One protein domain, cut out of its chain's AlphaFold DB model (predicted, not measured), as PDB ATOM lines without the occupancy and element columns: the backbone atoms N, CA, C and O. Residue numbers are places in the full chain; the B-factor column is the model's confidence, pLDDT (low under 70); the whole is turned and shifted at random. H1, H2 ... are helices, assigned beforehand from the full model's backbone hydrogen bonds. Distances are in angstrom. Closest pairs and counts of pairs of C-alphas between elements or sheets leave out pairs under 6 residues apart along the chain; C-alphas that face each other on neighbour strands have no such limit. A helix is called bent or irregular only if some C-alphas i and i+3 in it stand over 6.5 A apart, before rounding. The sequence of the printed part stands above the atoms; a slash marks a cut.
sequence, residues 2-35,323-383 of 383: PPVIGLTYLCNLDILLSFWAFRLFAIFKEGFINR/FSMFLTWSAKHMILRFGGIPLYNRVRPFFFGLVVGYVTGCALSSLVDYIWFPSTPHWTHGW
ATOM      1  N   PRO A   2      37.514  28.029  27.906       87.69
ATOM      2  CA  PRO A   2      38.112  28.395  29.193       87.69
ATOM      3  C   PRO A   2      39.364  29.286  29.094       87.69
ATOM      4  O   PRO A   2      39.404  30.282  29.816       87.69
ATOM      5  N   PRO A   3      40.318  29.065  28.157       87.69
ATOM      6  CA  PRO A   3      41.480  29.946  28.022       87.69
ATOM      7  C   PRO A   3      41.107  31.384  27.663       87.69
ATOM      8  O   PRO A   3      41.662  32.335  28.211       87.69
ATOM      9  N   VAL A   4      40.128  31.554  26.769       88.00
ATOM     10  CA  VAL A   4      39.657  32.885  26.385       88.00
ATOM     11  C   VAL A   4      38.988  33.565  27.570       88.00
ATOM     12  O   VAL A   4      39.303  34.719  27.835       88.00
ATOM     13  N   ILE A   5      38.126  32.861  28.312       91.25
ATOM     14  CA  ILE A   5      37.452  33.411  29.498       91.25
ATOM     15  C   ILE A   5      38.483  33.851  30.547       91.25
ATOM     16  O   ILE A   5      38.452  34.987  31.016       91.25
ATOM     17  N   GLY A   6      39.447  32.980  30.851       90.19
ATOM     18  CA  GLY A   6      40.487  33.250  31.838       90.19
ATOM     19  C   GLY A   6      41.390  34.430  31.473       90.19
ATOM     20  O   GLY A   6      41.625  35.309  32.298       90.19
ATOM     21  N   LEU A   7      41.860  34.500  30.224       86.94
ATOM     22  CA  LEU A   7      42.762  35.567  29.776       86.94
ATOM     23  C   LEU A   7      42.040  36.907  29.580       86.94
ATOM     24  O   LEU A   7      42.570  37.954  29.948       86.94
ATOM     25  N   THR A   8      40.810  36.885  29.055       89.69
ATOM     26  CA  THR A   8      40.011  38.107  28.862       89.69
ATOM     27  C   THR A   8      39.584  38.756  30.173       89.69
ATOM     28  O   THR A   8      39.287  39.947  30.177       89.69
ATOM     29  N   TYR A   9      39.603  38.034  31.299       91.00
ATOM     30  CA  TYR A   9      39.280  38.604  32.610       91.00
ATOM     31  C   TYR A   9      40.189  39.785  32.978       91.00
ATOM     32  O   TYR A   9      39.768  40.718  33.662       91.00
ATOM     33  N   LEU A  10      41.427  39.798  32.478       88.56
ATOM     34  CA  LEU A  10      42.384  40.878  32.723       88.56
ATOM     35  C   LEU A  10      42.166  42.097  31.813       88.56
ATOM     36  O   LEU A  10      42.710  43.163  32.090       88.56
ATOM     37  N   CYS A  11      41.353  41.975  30.763       89.75
ATOM     38  CA  CYS A  11      41.068  43.059  29.828       89.75
ATOM     39  C   CYS A  11      40.101  44.090  30.421       89.75
ATOM     40  O   CYS A  11      39.270  43.774  31.275       89.75
ATOM     41  N   ASN A  12      40.165  45.333  29.945       90.12
ATOM     42  CA  ASN A  12      39.232  46.379  30.376       90.12
ATOM     43  C   ASN A  12      37.785  46.042  29.987       90.12
ATOM     44  O   ASN A  12      37.539  45.520  28.896       90.12
ATOM     45  N   LEU A  13      36.833  46.392  30.860       91.00
ATOM     46  CA  LEU A  13      35.403  46.132  30.654       91.00
ATOM     47  C   LEU A  13      34.886  46.743  29.346       91.00
ATOM     48  O   LEU A  13      34.231  46.040  28.580       91.00
ATOM     49  N   ASP A  14      35.247  47.993  29.049       90.81
ATOM     50  CA  ASP A  14      34.814  48.699  27.834       90.81
ATOM     51  C   ASP A  14      35.247  47.975  26.556       90.81
ATOM     52  O   ASP A  14      34.510  47.909  25.574       90.81
ATOM     53  N   ILE A  15      36.452  47.394  26.565       90.88
ATOM     54  CA  ILE A  15      37.005  46.676  25.413       90.88
ATOM     55  C   ILE A  15      36.228  45.374  25.190       90.88
ATOM     56  O   ILE A  15      35.856  45.074  24.056       90.88
ATOM     57  N   LEU A  16      35.939  44.630  26.265       91.69
ATOM     58  CA  LEU A  16      35.149  43.396  26.192       91.69
ATOM     59  C   LEU A  16      33.720  43.664  25.719       91.69
ATOM     60  O   LEU A  16      33.240  42.977  24.817       91.69
ATOM     61  N   LEU A  17      33.079  44.696  26.281       93.19
ATOM     62  CA  LEU A  17      31.753  45.138  25.859       93.19
ATOM     63  C   LEU A  17      31.753  45.491  24.373       93.19
ATOM     64  O   LEU A  17      30.872  45.058  23.640       93.19
ATOM     65  N   SER A  18      32.767  46.230  23.921       93.44
ATOM     66  CA  SER A  18      32.886  46.647  22.525       93.44
ATOM     67  C   SER A  18      33.037  45.457  21.580       93.44
ATOM     68  O   SER A  18      32.336  45.403  20.575       93.44
ATOM     69  N   PHE A  19      33.905  44.484  21.876       92.12
ATOM     70  CA  PHE A  19      34.050  43.311  21.003       92.12
ATOM     71  C   PHE A  19      32.758  42.505  20.890       92.12
ATOM     72  O   PHE A  19      32.396  42.089  19.789       92.12
ATOM     73  N   TRP A  20      32.047  42.317  22.001       93.94
ATOM     74  CA  TRP A  20      30.768  41.620  21.979       93.94
ATOM     75  C   TRP A  20      29.682  42.422  21.247       93.94
ATOM     76  O   TRP A  20      29.066  41.896  20.321       93.94
ATOM     77  N   ALA A  21      29.484  43.694  21.602       95.06
ATOM     78  CA  ALA A  21      28.434  44.538  21.036       95.06
ATOM     79  C   ALA A  21      28.617  44.741  19.526       95.06
ATOM     80  O   ALA A  21      27.674  44.551  18.764       95.06
ATOM     81  N   PHE A  22      29.836  45.039  19.064       95.31
ATOM     82  CA  PHE A  22      30.099  45.178  17.630       95.31
ATOM     83  C   PHE A  22      30.004  43.852  16.880       95.31
ATOM     84  O   PHE A  22      29.566  43.851  15.733       95.31
ATOM     85  N   ARG A  23      30.336  42.707  17.497       94.62
ATOM     86  CA  ARG A  23      30.059  41.411  16.861       94.62
ATOM     87  C   ARG A  23      28.557  41.171  16.731       94.62
ATOM     88  O   ARG A  23      28.127  40.687  15.689       94.62
ATOM     89  N   LEU A  24      27.769  41.508  17.750       95.44
ATOM     90  CA  LEU A  24      26.314  41.393  17.698       95.44
ATOM     91  C   LEU A  24      25.728  42.302  16.607       95.44
ATOM     92  O   LEU A  24      24.952  41.834  15.777       95.44
ATOM     93  N   PHE A  25      26.169  43.561  16.533       95.62
ATOM     94  CA  PHE A  25      25.798  44.467  15.443       95.62
ATOM     95  C   PHE A  25      26.217  43.924  14.077       95.62
ATOM     96  O   PHE A  25      25.423  43.977  13.144       95.62
ATOM     97  N   ALA A  26      27.409  43.339  13.957       95.38
ATOM     98  CA  ALA A  26      27.854  42.699  12.725       95.38
ATOM     99  C   ALA A  26      26.939  41.537  12.307       95.38
ATOM    100  O   ALA A  26      26.617  41.438  11.131       95.38
ATOM    101  N   ILE A  27      26.474  40.700  13.245       95.19
ATOM    102  CA  ILE A  27      25.514  39.617  12.956       95.19
ATOM    103  C   ILE A  27      24.202  40.190  12.413       95.19
ATOM    104  O   ILE A  27      23.697  39.708  11.403       95.19
ATOM    105  N   PHE A  28      23.665  41.236  13.049       96.00
ATOM    106  CA  PHE A  28      22.437  41.878  12.580       96.00
ATOM    107  C   PHE A  28      22.615  42.542  11.211       96.00
ATOM    108  O   PHE A  28      21.756  42.372  10.349       96.00
ATOM    109  N   LYS A  29      23.736  43.238  10.978       94.69
ATOM    110  CA  LYS A  29      24.069  43.824   9.671       94.69
ATOM    111  C   LYS A  29      24.178  42.748   8.593       94.69
ATOM    112  O   LYS A  29      23.560  42.883   7.546       94.69
ATOM    113  N   GLU A  30      24.927  41.682   8.860       93.88
ATOM    114  CA  GLU A  30      25.126  40.564   7.934       93.88
ATOM    115  C   GLU A  30      23.790  39.884   7.595       93.88
ATOM    116  O   GLU A  30      23.471  39.700   6.423       93.88
ATOM    117  N   GLY A  31      22.957  39.602   8.602       94.38
ATOM    118  CA  GLY A  31      21.621  39.034   8.409       94.38
ATOM    119  C   GLY A  31      20.675  39.953   7.631       94.38
ATOM    120  O   GLY A  31      19.975  39.489   6.733       94.38
ATOM    121  N   PHE A  32      20.676  41.255   7.929       95.88
ATOM    122  CA  PHE A  32      19.849  42.239   7.228       95.88
ATOM    123  C   PHE A  32      20.255  42.384   5.757       95.88
ATOM    124  O   PHE A  32      19.402  42.278   4.879       95.88
ATOM    125  N   ILE A  33      21.553  42.554   5.479       95.12
ATOM    126  CA  ILE A  33      22.089  42.669   4.116       95.12
ATOM    127  C   ILE A  33      21.742  41.417   3.301       95.12
ATOM    128  O   ILE A  33      21.204  41.534   2.202       95.12
ATOM    129  N   ASN A  34      21.959  40.226   3.874       94.12
ATOM    130  CA  ASN A  34      21.630  38.959   3.221       94.12
ATOM    131  C   ASN A  34      20.125  38.798   2.962       94.12
ATOM    132  O   ASN A  34      19.740  38.223   1.949       94.12
ATOM    133  N   ARG A  35      19.259  39.298   3.853       93.88
ATOM    134  CA  ARG A  35      17.802  39.191   3.686       93.88
ATOM    135  C   ARG A  35      17.258  40.141   2.624       93.88
ATOM    136  O   ARG A  35      16.336  39.765   1.909       93.88
ATOM    137  N   PHE A 323      30.896  35.147  22.486       92.06
ATOM    138  CA  PHE A 323      30.125  34.666  23.635       92.06
ATOM    139  C   PHE A 323      31.002  34.438  24.876       92.06
ATOM    140  O   PHE A 323      30.611  34.780  25.985       92.06
ATOM    141  N   SER A 324      32.234  33.943  24.702       92.00
ATOM    142  CA  SER A 324      33.191  33.831  25.816       92.00
ATOM    143  C   SER A 324      33.569  35.210  26.369       92.00
ATOM    144  O   SER A 324      33.638  35.373  27.581       92.00
ATOM    145  N   MET A 325      33.752  36.213  25.501       91.56
ATOM    146  CA  MET A 325      33.993  37.600  25.920       91.56
ATOM    147  C   MET A 325      32.799  38.188  26.681       91.56
ATOM    148  O   MET A 325      33.007  38.891  27.665       91.56
ATOM    149  N   PHE A 326      31.567  37.879  26.267       94.56
ATOM    150  CA  PHE A 326      30.347  38.288  26.967       94.56
ATOM    151  C   PHE A 326      30.223  37.662  28.356       94.56
ATOM    152  O   PHE A 326      29.919  38.362  29.321       94.56
ATOM    153  N   LEU A 327      30.501  36.361  28.482       95.38
ATOM    154  CA  LEU A 327      30.523  35.683  29.781       95.38
ATOM    155  C   LEU A 327      31.566  36.310  30.712       95.38
ATOM    156  O   LEU A 327      31.266  36.609  31.864       95.38
ATOM    157  N   THR A 328      32.769  36.590  30.207       94.44
ATOM    158  CA  THR A 328      33.784  37.295  30.994       94.44
ATOM    159  C   THR A 328      33.335  38.702  31.369       94.44
ATOM    160  O   THR A 328      33.506  39.104  32.516       94.44
ATOM    161  N   TRP A 329      32.780  39.463  30.423       95.31
ATOM    162  CA  TRP A 329      32.304  40.822  30.668       95.31
ATOM    163  C   TRP A 329      31.213  40.846  31.740       95.31
ATOM    164  O   TRP A 329      31.342  41.595  32.703       95.31
ATOM    165  N   SER A 330      30.193  39.995  31.617       96.44
ATOM    166  CA  SER A 330      29.081  39.907  32.570       96.44
ATOM    167  C   SER A 330      29.563  39.489  33.958       96.44
ATOM    168  O   SER A 330      29.292  40.195  34.931       96.44
ATOM    169  N   ALA A 331      30.370  38.426  34.054       95.88
ATOM    170  CA  ALA A 331      30.951  37.983  35.318       95.88
ATOM    171  C   ALA A 331      31.834  39.068  35.954       95.88
ATOM    172  O   ALA A 331      31.664  39.406  37.125       95.88
ATOM    173  N   LYS A 332      32.748  39.671  35.183       95.38
ATOM    174  CA  LYS A 332      33.646  40.729  35.669       95.38
ATOM    175  C   LYS A 332      32.877  41.978  36.096       95.38
ATOM    176  O   LYS A 332      33.220  42.577  37.112       95.38
ATOM    177  N   HIS A 333      31.847  42.363  35.348       95.62
ATOM    178  CA  HIS A 333      30.987  43.492  35.682       95.62
ATOM    179  C   HIS A 333      30.249  43.247  37.003       95.62
ATOM    180  O   HIS A 333      30.267  44.119  37.867       95.62
ATOM    181  N   MET A 334      29.685  42.052  37.214       96.44
ATOM    182  CA  MET A 334      29.059  41.683  38.491       96.44
ATOM    183  C   MET A 334      30.072  41.672  39.645       96.44
ATOM    184  O   MET A 334      29.812  42.267  40.686       96.44
ATOM    185  N   ILE A 335      31.247  41.063  39.451       96.25
ATOM    186  CA  ILE A 335      32.317  41.012  40.462       96.25
ATOM    187  C   ILE A 335      32.728  42.423  40.894       96.25
ATOM    188  O   ILE A 335      32.812  42.702  42.089       96.25
ATOM    189  N   LEU A 336      32.957  43.322  39.934       95.06
ATOM    190  CA  LEU A 336      33.357  44.696  40.225       95.06
ATOM    191  C   LEU A 336      32.219  45.513  40.840       95.06
ATOM    192  O   LEU A 336      32.479  46.309  41.738       95.06
ATOM    193  N   ARG A 337      30.971  45.303  40.403       94.94
ATOM    194  CA  ARG A 337      29.806  46.037  40.913       94.94
ATOM    195  C   ARG A 337      29.444  45.654  42.347       94.94
ATOM    196  O   ARG A 337      29.080  46.537  43.113       94.94
ATOM    197  N   PHE A 338      29.539  44.373  42.707       95.50
ATOM    198  CA  PHE A 338      29.135  43.890  44.034       95.50
ATOM    199  C   PHE A 338      30.293  43.758  45.029       95.50
ATOM    200  O   PHE A 338      30.090  43.974  46.217       95.50
ATOM    201  N   GLY A 339      31.499  43.407  44.576       92.12
ATOM    202  CA  GLY A 339      32.640  43.150  45.465       92.12
ATOM    203  C   GLY A 339      33.853  44.054  45.255       92.12
ATOM    204  O   GLY A 339      34.861  43.893  45.949       92.12
ATOM    205  N   GLY A 340      33.784  44.987  44.303       94.12
ATOM    206  CA  GLY A 340      34.855  45.934  44.018       94.12
ATOM    207  C   GLY A 340      36.191  45.280  43.649       94.12
ATOM    208  O   GLY A 340      36.283  44.128  43.217       94.12
ATOM    209  N   ILE A 341      37.266  46.047  43.832       94.00
ATOM    210  CA  ILE A 341      38.643  45.609  43.564       94.00
ATOM    211  C   ILE A 341      39.089  44.436  44.470       94.00
ATOM    212  O   ILE A 341      39.770  43.539  43.961       94.00
ATOM    213  N   PRO A 342      38.718  44.367  45.770       95.69
ATOM    214  CA  PRO A 342      39.106  43.241  46.622       95.69
ATOM    215  C   PRO A 342      38.586  41.897  46.102       95.69
ATOM    216  O   PRO A 342      39.364  40.947  45.975       95.69
ATOM    217  N   LEU A 343      37.303  41.820  45.725       94.81
ATOM    218  CA  LEU A 343      36.740  40.596  45.153       94.81
ATOM    219  C   LEU A 343      37.364  40.285  43.789       94.81
ATOM    220  O   LEU A 343      37.702  39.132  43.529       94.81
ATOM    221  N   TYR A 344      37.601  41.302  42.952       94.12
ATOM    222  CA  TYR A 344      38.290  41.121  41.673       94.12
ATOM    223  C   TYR A 344      39.647  40.419  41.834       94.12
ATOM    224  O   TYR A 344      39.942  39.468  41.103       94.12
ATOM    225  N   ASN A 345      40.451  40.846  42.813       93.69
ATOM    226  CA  ASN A 345      41.747  40.236  43.103       93.69
ATOM    227  C   ASN A 345      41.609  38.829  43.699       93.69
ATOM    228  O   ASN A 345      42.402  37.954  43.356       93.69
ATOM    229  N   ARG A 346      40.588  38.587  44.530       95.12
ATOM    230  CA  ARG A 346      40.335  37.279  45.153       95.12
ATOM    231  C   ARG A 346      39.853  36.220  44.161       95.12
ATOM    232  O   ARG A 346      40.209  35.058  44.309       95.12
ATOM    233  N   VAL A 347      39.077  36.607  43.145       95.38
ATOM    234  CA  VAL A 347      38.570  35.689  42.105       95.38
ATOM    235  C   VAL A 347      39.587  35.492  40.973       95.38
ATOM    236  O   VAL A 347      39.534  34.508  40.242       95.38
ATOM    237  N   ARG A 348      40.583  36.373  40.836       93.75
ATOM    238  CA  ARG A 348      41.614  36.276  39.788       93.75
ATOM    239  C   ARG A 348      42.292  34.890  39.674       93.75
ATOM    240  O   ARG A 348      42.456  34.439  38.540       93.75
ATOM    241  N   PRO A 349      42.648  34.180  40.767       95.12
ATOM    242  CA  PRO A 349      43.202  32.826  40.687       95.12
ATOM    243  C   PRO A 349      42.265  31.807  40.029       95.12
ATOM    244  O   PRO A 349      42.748  30.937  39.314       95.12
ATOM    245  N   PHE A 350      40.942  31.933  40.191       95.38
ATOM    246  CA  PHE A 350      39.968  31.049  39.536       95.38
ATOM    247  C   PHE A 350      40.046  31.162  38.008       95.38
ATOM    248  O   PHE A 350      40.120  30.155  37.309       95.38
ATOM    249  N   PHE A 351      40.117  32.387  37.477       94.00
ATOM    250  CA  PHE A 351      40.249  32.619  36.035       94.00
ATOM    251  C   PHE A 351      41.575  32.096  35.476       94.00
ATOM    252  O   PHE A 351      41.591  31.543  34.379       94.00
ATOM    253  N   PHE A 352      42.675  32.206  36.228       92.81
ATOM    254  CA  PHE A 352      43.926  31.533  35.860       92.81
ATOM    255  C   PHE A 352      43.792  30.009  35.916       92.81
ATOM    256  O   PHE A 352      44.254  29.331  35.000       92.81
ATOM    257  N   GLY A 353      43.100  29.478  36.925       94.75
ATOM    258  CA  GLY A 353      42.781  28.059  37.056       94.75
ATOM    259  C   GLY A 353      42.008  27.504  35.859       94.75
ATOM    260  O   GLY A 353      42.303  26.399  35.423       94.75
ATOM    261  N   LEU A 354      41.101  28.281  35.250       93.94
ATOM    262  CA  LEU A 354      40.416  27.888  34.008       93.94
ATOM    263  C   LEU A 354      41.383  27.708  32.831       93.94
ATOM    264  O   LEU A 354      41.210  26.791  32.028       93.94
ATOM    265  N   VAL A 355      42.391  28.578  32.710       91.62
ATOM    266  CA  VAL A 355      43.416  28.472  31.658       91.62
ATOM    267  C   VAL A 355      44.302  27.257  31.919       91.62
ATOM    268  O   VAL A 355      44.481  26.431  31.028       91.62
ATOM    269  N   VAL A 356      44.828  27.141  33.142       94.06
ATOM    270  CA  VAL A 356      45.725  26.050  33.542       94.06
ATOM    271  C   VAL A 356      45.014  24.710  33.421       94.06
ATOM    272  O   VAL A 356      45.513  23.833  32.735       94.06
ATOM    273  N   GLY A 357      43.813  24.572  33.985       94.50
ATOM    274  CA  GLY A 357      43.032  23.338  33.932       94.50
ATOM    275  C   GLY A 357      42.713  22.896  32.506       94.50
ATOM    276  O   GLY A 357      42.786  21.709  32.209       94.50
ATOM    277  N   TYR A 358      42.446  23.836  31.594       92.19
ATOM    278  CA  TYR A 358      42.253  23.510  30.183       92.19
ATOM    279  C   TYR A 358      43.528  22.975  29.522       92.19
ATOM    280  O   TYR A 358      43.487  21.952  28.843       92.19
ATOM    281  N   VAL A 359      44.662  23.656  29.721       90.81
ATOM    282  CA  VAL A 359      45.955  23.241  29.151       90.81
ATOM    283  C   VAL A 359      46.406  21.908  29.744       90.81
ATOM    284  O   VAL A 359      46.818  21.024  29.000       90.81
ATOM    285  N   THR A 360      46.274  21.731  31.059       94.19
ATOM    286  CA  THR A 360      46.555  20.469  31.746       94.19
ATOM    287  C   THR A 360      45.639  19.359  31.247       94.19
ATOM    288  O   THR A 360      46.125  18.271  30.980       94.19
ATOM    289  N   GLY A 361      44.345  19.626  31.051       92.62
ATOM    290  CA  GLY A 361      43.405  18.657  30.485       92.62
ATOM    291  C   GLY A 361      43.791  18.227  29.070       92.62
ATOM    292  O   GLY A 361      43.823  17.033  28.788       92.62
ATOM    293  N   CYS A 362      44.171  19.176  28.207       89.94
ATOM    294  CA  CYS A 362      44.688  18.859  26.873       89.94
ATOM    295  C   CYS A 362      45.961  18.008  26.961       89.94
ATOM    296  O   CYS A 362      46.045  16.979  26.307       89.94
ATOM    297  N   ALA A 363      46.927  18.401  27.799       90.44
ATOM    298  CA  ALA A 363      48.188  17.682  27.962       90.44
ATOM    299  C   ALA A 363      47.988  16.260  28.506       90.44
ATOM    300  O   ALA A 363      48.584  15.319  27.989       90.44
ATOM    301  N   LEU A 364      47.130  16.090  29.514       92.69
ATOM    302  CA  LEU A 364      46.773  14.779  30.057       92.69
ATOM    303  C   LEU A 364      46.098  13.919  28.997       92.69
ATOM    304  O   LEU A 364      46.462  12.761  28.846       92.69
ATOM    305  N   SER A 365      45.169  14.487  28.231       90.56
ATOM    306  CA  SER A 365      44.516  13.739  27.165       90.56
ATOM    307  C   SER A 365      45.500  13.331  26.068       90.56
ATOM    308  O   SER A 365      45.482  12.181  25.652       90.56
ATOM    309  N   SER A 366      46.425  14.213  25.670       88.62
ATOM    310  CA  SER A 366      47.493  13.869  24.722       88.62
ATOM    311  C   SER A 366      48.443  12.797  25.263       88.62
ATOM    312  O   SER A 366      48.889  11.948  24.499       88.62
ATOM    313  N   LEU A 367      48.753  12.805  26.565       91.25
ATOM    314  CA  LEU A 367      49.541  11.745  27.206       91.25
ATOM    315  C   LEU A 367      48.787  10.413  27.217       91.25
ATOM    316  O   LEU A 367      49.384   9.373  26.957       91.25
ATOM    317  N   VAL A 368      47.480  10.442  27.492       91.75
ATOM    318  CA  VAL A 368      46.635   9.246  27.457       91.75
ATOM    319  C   VAL A 368      46.565   8.680  26.041       91.75
ATOM    320  O   VAL A 368      46.781   7.487  25.841       91.75
ATOM    321  N   ASP A 369      46.342   9.531  25.045       88.62
ATOM    322  CA  ASP A 369      46.332   9.112  23.646       88.62
ATOM    323  C   ASP A 369      47.689   8.540  23.219       88.62
ATOM    324  O   ASP A 369      47.740   7.512  22.554       88.62
ATOM    325  N   TYR A 370      48.798   9.137  23.662       88.38
ATOM    326  CA  TYR A 370      50.140   8.642  23.349       88.38
ATOM    327  C   TYR A 370      50.424   7.247  23.928       88.38
ATOM    328  O   TYR A 370      51.058   6.428  23.266       88.38
ATOM    329  N   ILE A 371      49.969   6.967  25.155       92.56
ATOM    330  CA  ILE A 371      50.254   5.701  25.848       92.56
ATOM    331  C   ILE A 371      49.273   4.596  25.436       92.56
ATOM    332  O   ILE A 371      49.697   3.471  25.176       92.56
ATOM    333  N   TRP A 372      47.971   4.891  25.397       92.00
ATOM    334  CA  TRP A 372      46.924   3.876  25.226       92.00
ATOM    335  C   TRP A 372      46.323   3.833  23.817       92.00
ATOM    336  O   TRP A 372      45.840   2.779  23.410       92.00
ATOM    337  N   PHE A 373      46.371   4.932  23.057       89.25
ATOM    338  CA  PHE A 373      45.745   5.029  21.730       89.25
ATOM    339  C   PHE A 373      46.691   5.584  20.646       89.25
ATOM    340  O   PHE A 373      46.291   6.460  19.877       89.25
ATOM    341  N   PRO A 374      47.935   5.077  20.516       81.19
ATOM    342  CA  PRO A 374      48.935   5.673  19.624       81.19
ATOM    343  C   PRO A 374      48.528   5.642  18.142       81.19
ATOM    344  O   PRO A 374      48.949   6.495  17.366       81.19
ATOM    345  N   SER A 375      47.700   4.675  17.743       78.19
ATOM    346  CA  SER A 375      47.193   4.531  16.373       78.19
ATOM    347  C   SER A 375      45.884   5.279  16.113       78.19
ATOM    348  O   SER A 375      45.531   5.502  14.958       78.19
ATOM    349  N   THR A 376      45.144   5.645  17.163       80.88
ATOM    350  CA  THR A 376      43.808   6.258  17.073       80.88
ATOM    351  C   THR A 376      43.625   7.333  18.150       80.88
ATOM    352  O   THR A 376      42.729   7.229  18.986       80.88
ATOM    353  N   PRO A 377      44.478   8.374  18.162       78.00
ATOM    354  CA  PRO A 377      44.381   9.424  19.163       78.00
ATOM    355  C   PRO A 377      43.031  10.135  19.054       78.00
ATOM    356  O   PRO A 377      42.544  10.431  17.957       78.00
ATOM    357  N   HIS A 378      42.426  10.430  20.200       83.38
ATOM    358  CA  HIS A 378      41.150  11.119  20.234       83.38
ATOM    359  C   HIS A 378      41.322  12.595  19.866       83.38
ATOM    360  O   HIS A 378      42.336  13.244  20.132       83.38
ATOM    361  N   TRP A 379      40.285  13.175  19.263       76.19
ATOM    362  CA  TRP A 379      40.273  14.605  18.988       76.19
ATOM    363  C   TRP A 379      39.902  15.378  20.254       76.19
ATOM    364  O   TRP A 379      38.735  15.577  20.582       76.19
ATOM    365  N   THR A 380      40.925  15.787  20.992       71.69
ATOM    366  CA  THR A 380      40.797  16.423  22.314       71.69
ATOM    367  C   THR A 380      40.692  17.933  22.207       71.69
ATOM    368  O   THR A 380      40.008  18.596  22.988       71.69
ATOM    369  N   HIS A 381      41.342  18.482  21.187       68.81
ATOM    370  CA  HIS A 381      41.254  19.881  20.860       68.81
ATOM    371  C   HIS A 381      41.533  20.108  19.381       68.81
ATOM    372  O   HIS A 381      42.622  19.842  18.883       68.81
ATOM    373  N   GLY A 382      40.553  20.689  18.694       55.44
ATOM    374  CA  GLY A 382      40.768  21.251  17.372       55.44
ATOM    375  C   GLY A 382      41.557  22.535  17.425       55.44
ATOM    376  O   GLY A 382      40.996  23.565  17.814       55.44
ATOM    377  N   TRP A 383      42.800  22.491  16.963       49.66
ATOM    378  CA  TRP A 383      43.441  23.673  16.409       49.66
ATOM    379  C   TRP A 383      43.969  23.424  15.013       49.66
ATOM    380  O   TRP A 383      44.778  22.487  14.847       49.66
TER     381      TRP A 383
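What this domain is: This is residues 2 to 35 and 323 to 383 of the 383 residues of an uncharacterized protein of Gemmatimonadetes bacterium (UniProt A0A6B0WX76). This flat all-helix model is a V: helix H3 folds back into arms H3a and H3b, with short H1 packed between them. H2 packs on H3a with residues 13 to 20; its residues 25 to 35 stick out. The printed part has 95 residues, with named helices H1, H2, H3, and is only just loose, close to extended (radius of gyration of the C-alphas 18.2 A; spans 48 by 46 by 14 A).

How they stand to each other: Start at H1, residues 2 to 8: it touches residues 351 to 358 alone of H3b, residues 341 to 372, closest C-alphas Gly 6 and Phe 351, 4.3 A. H2, residues 13 to 35, touches H3a, residues 323 to 338, at a steep tilt of 39 degrees, with residues 13 to 20 alone, closest C-alphas Leu 16 and Trp 329, 5.9 A. Each O i to N i+4 pair is within hydrogen-bond range in H1, H2 and H3a; in H3b, 25 of 28.

Where its parts are: Find C-alpha 2 at (38.112, 28.395, 29.193); H1 spans 9.9 A, H2 32.9 A. H3, residues 323 to 372, assigned as one helix by its hydrogen bonds, is bent: C-alphas 338 and 341 are 9.7 A apart. H3a spans 22.4 A; H3b, irregular with C-alphas 346 and 349 6.9 A apart, spans 46.3 A to C-alpha 372 at (46.924, 3.876, 25.226).

The domain as a whole: Residues 36 to 322 are not printed; C-alphas 35 and 323 are 23.9 A apart. Residues 381 to 383 are under pLDDT 70.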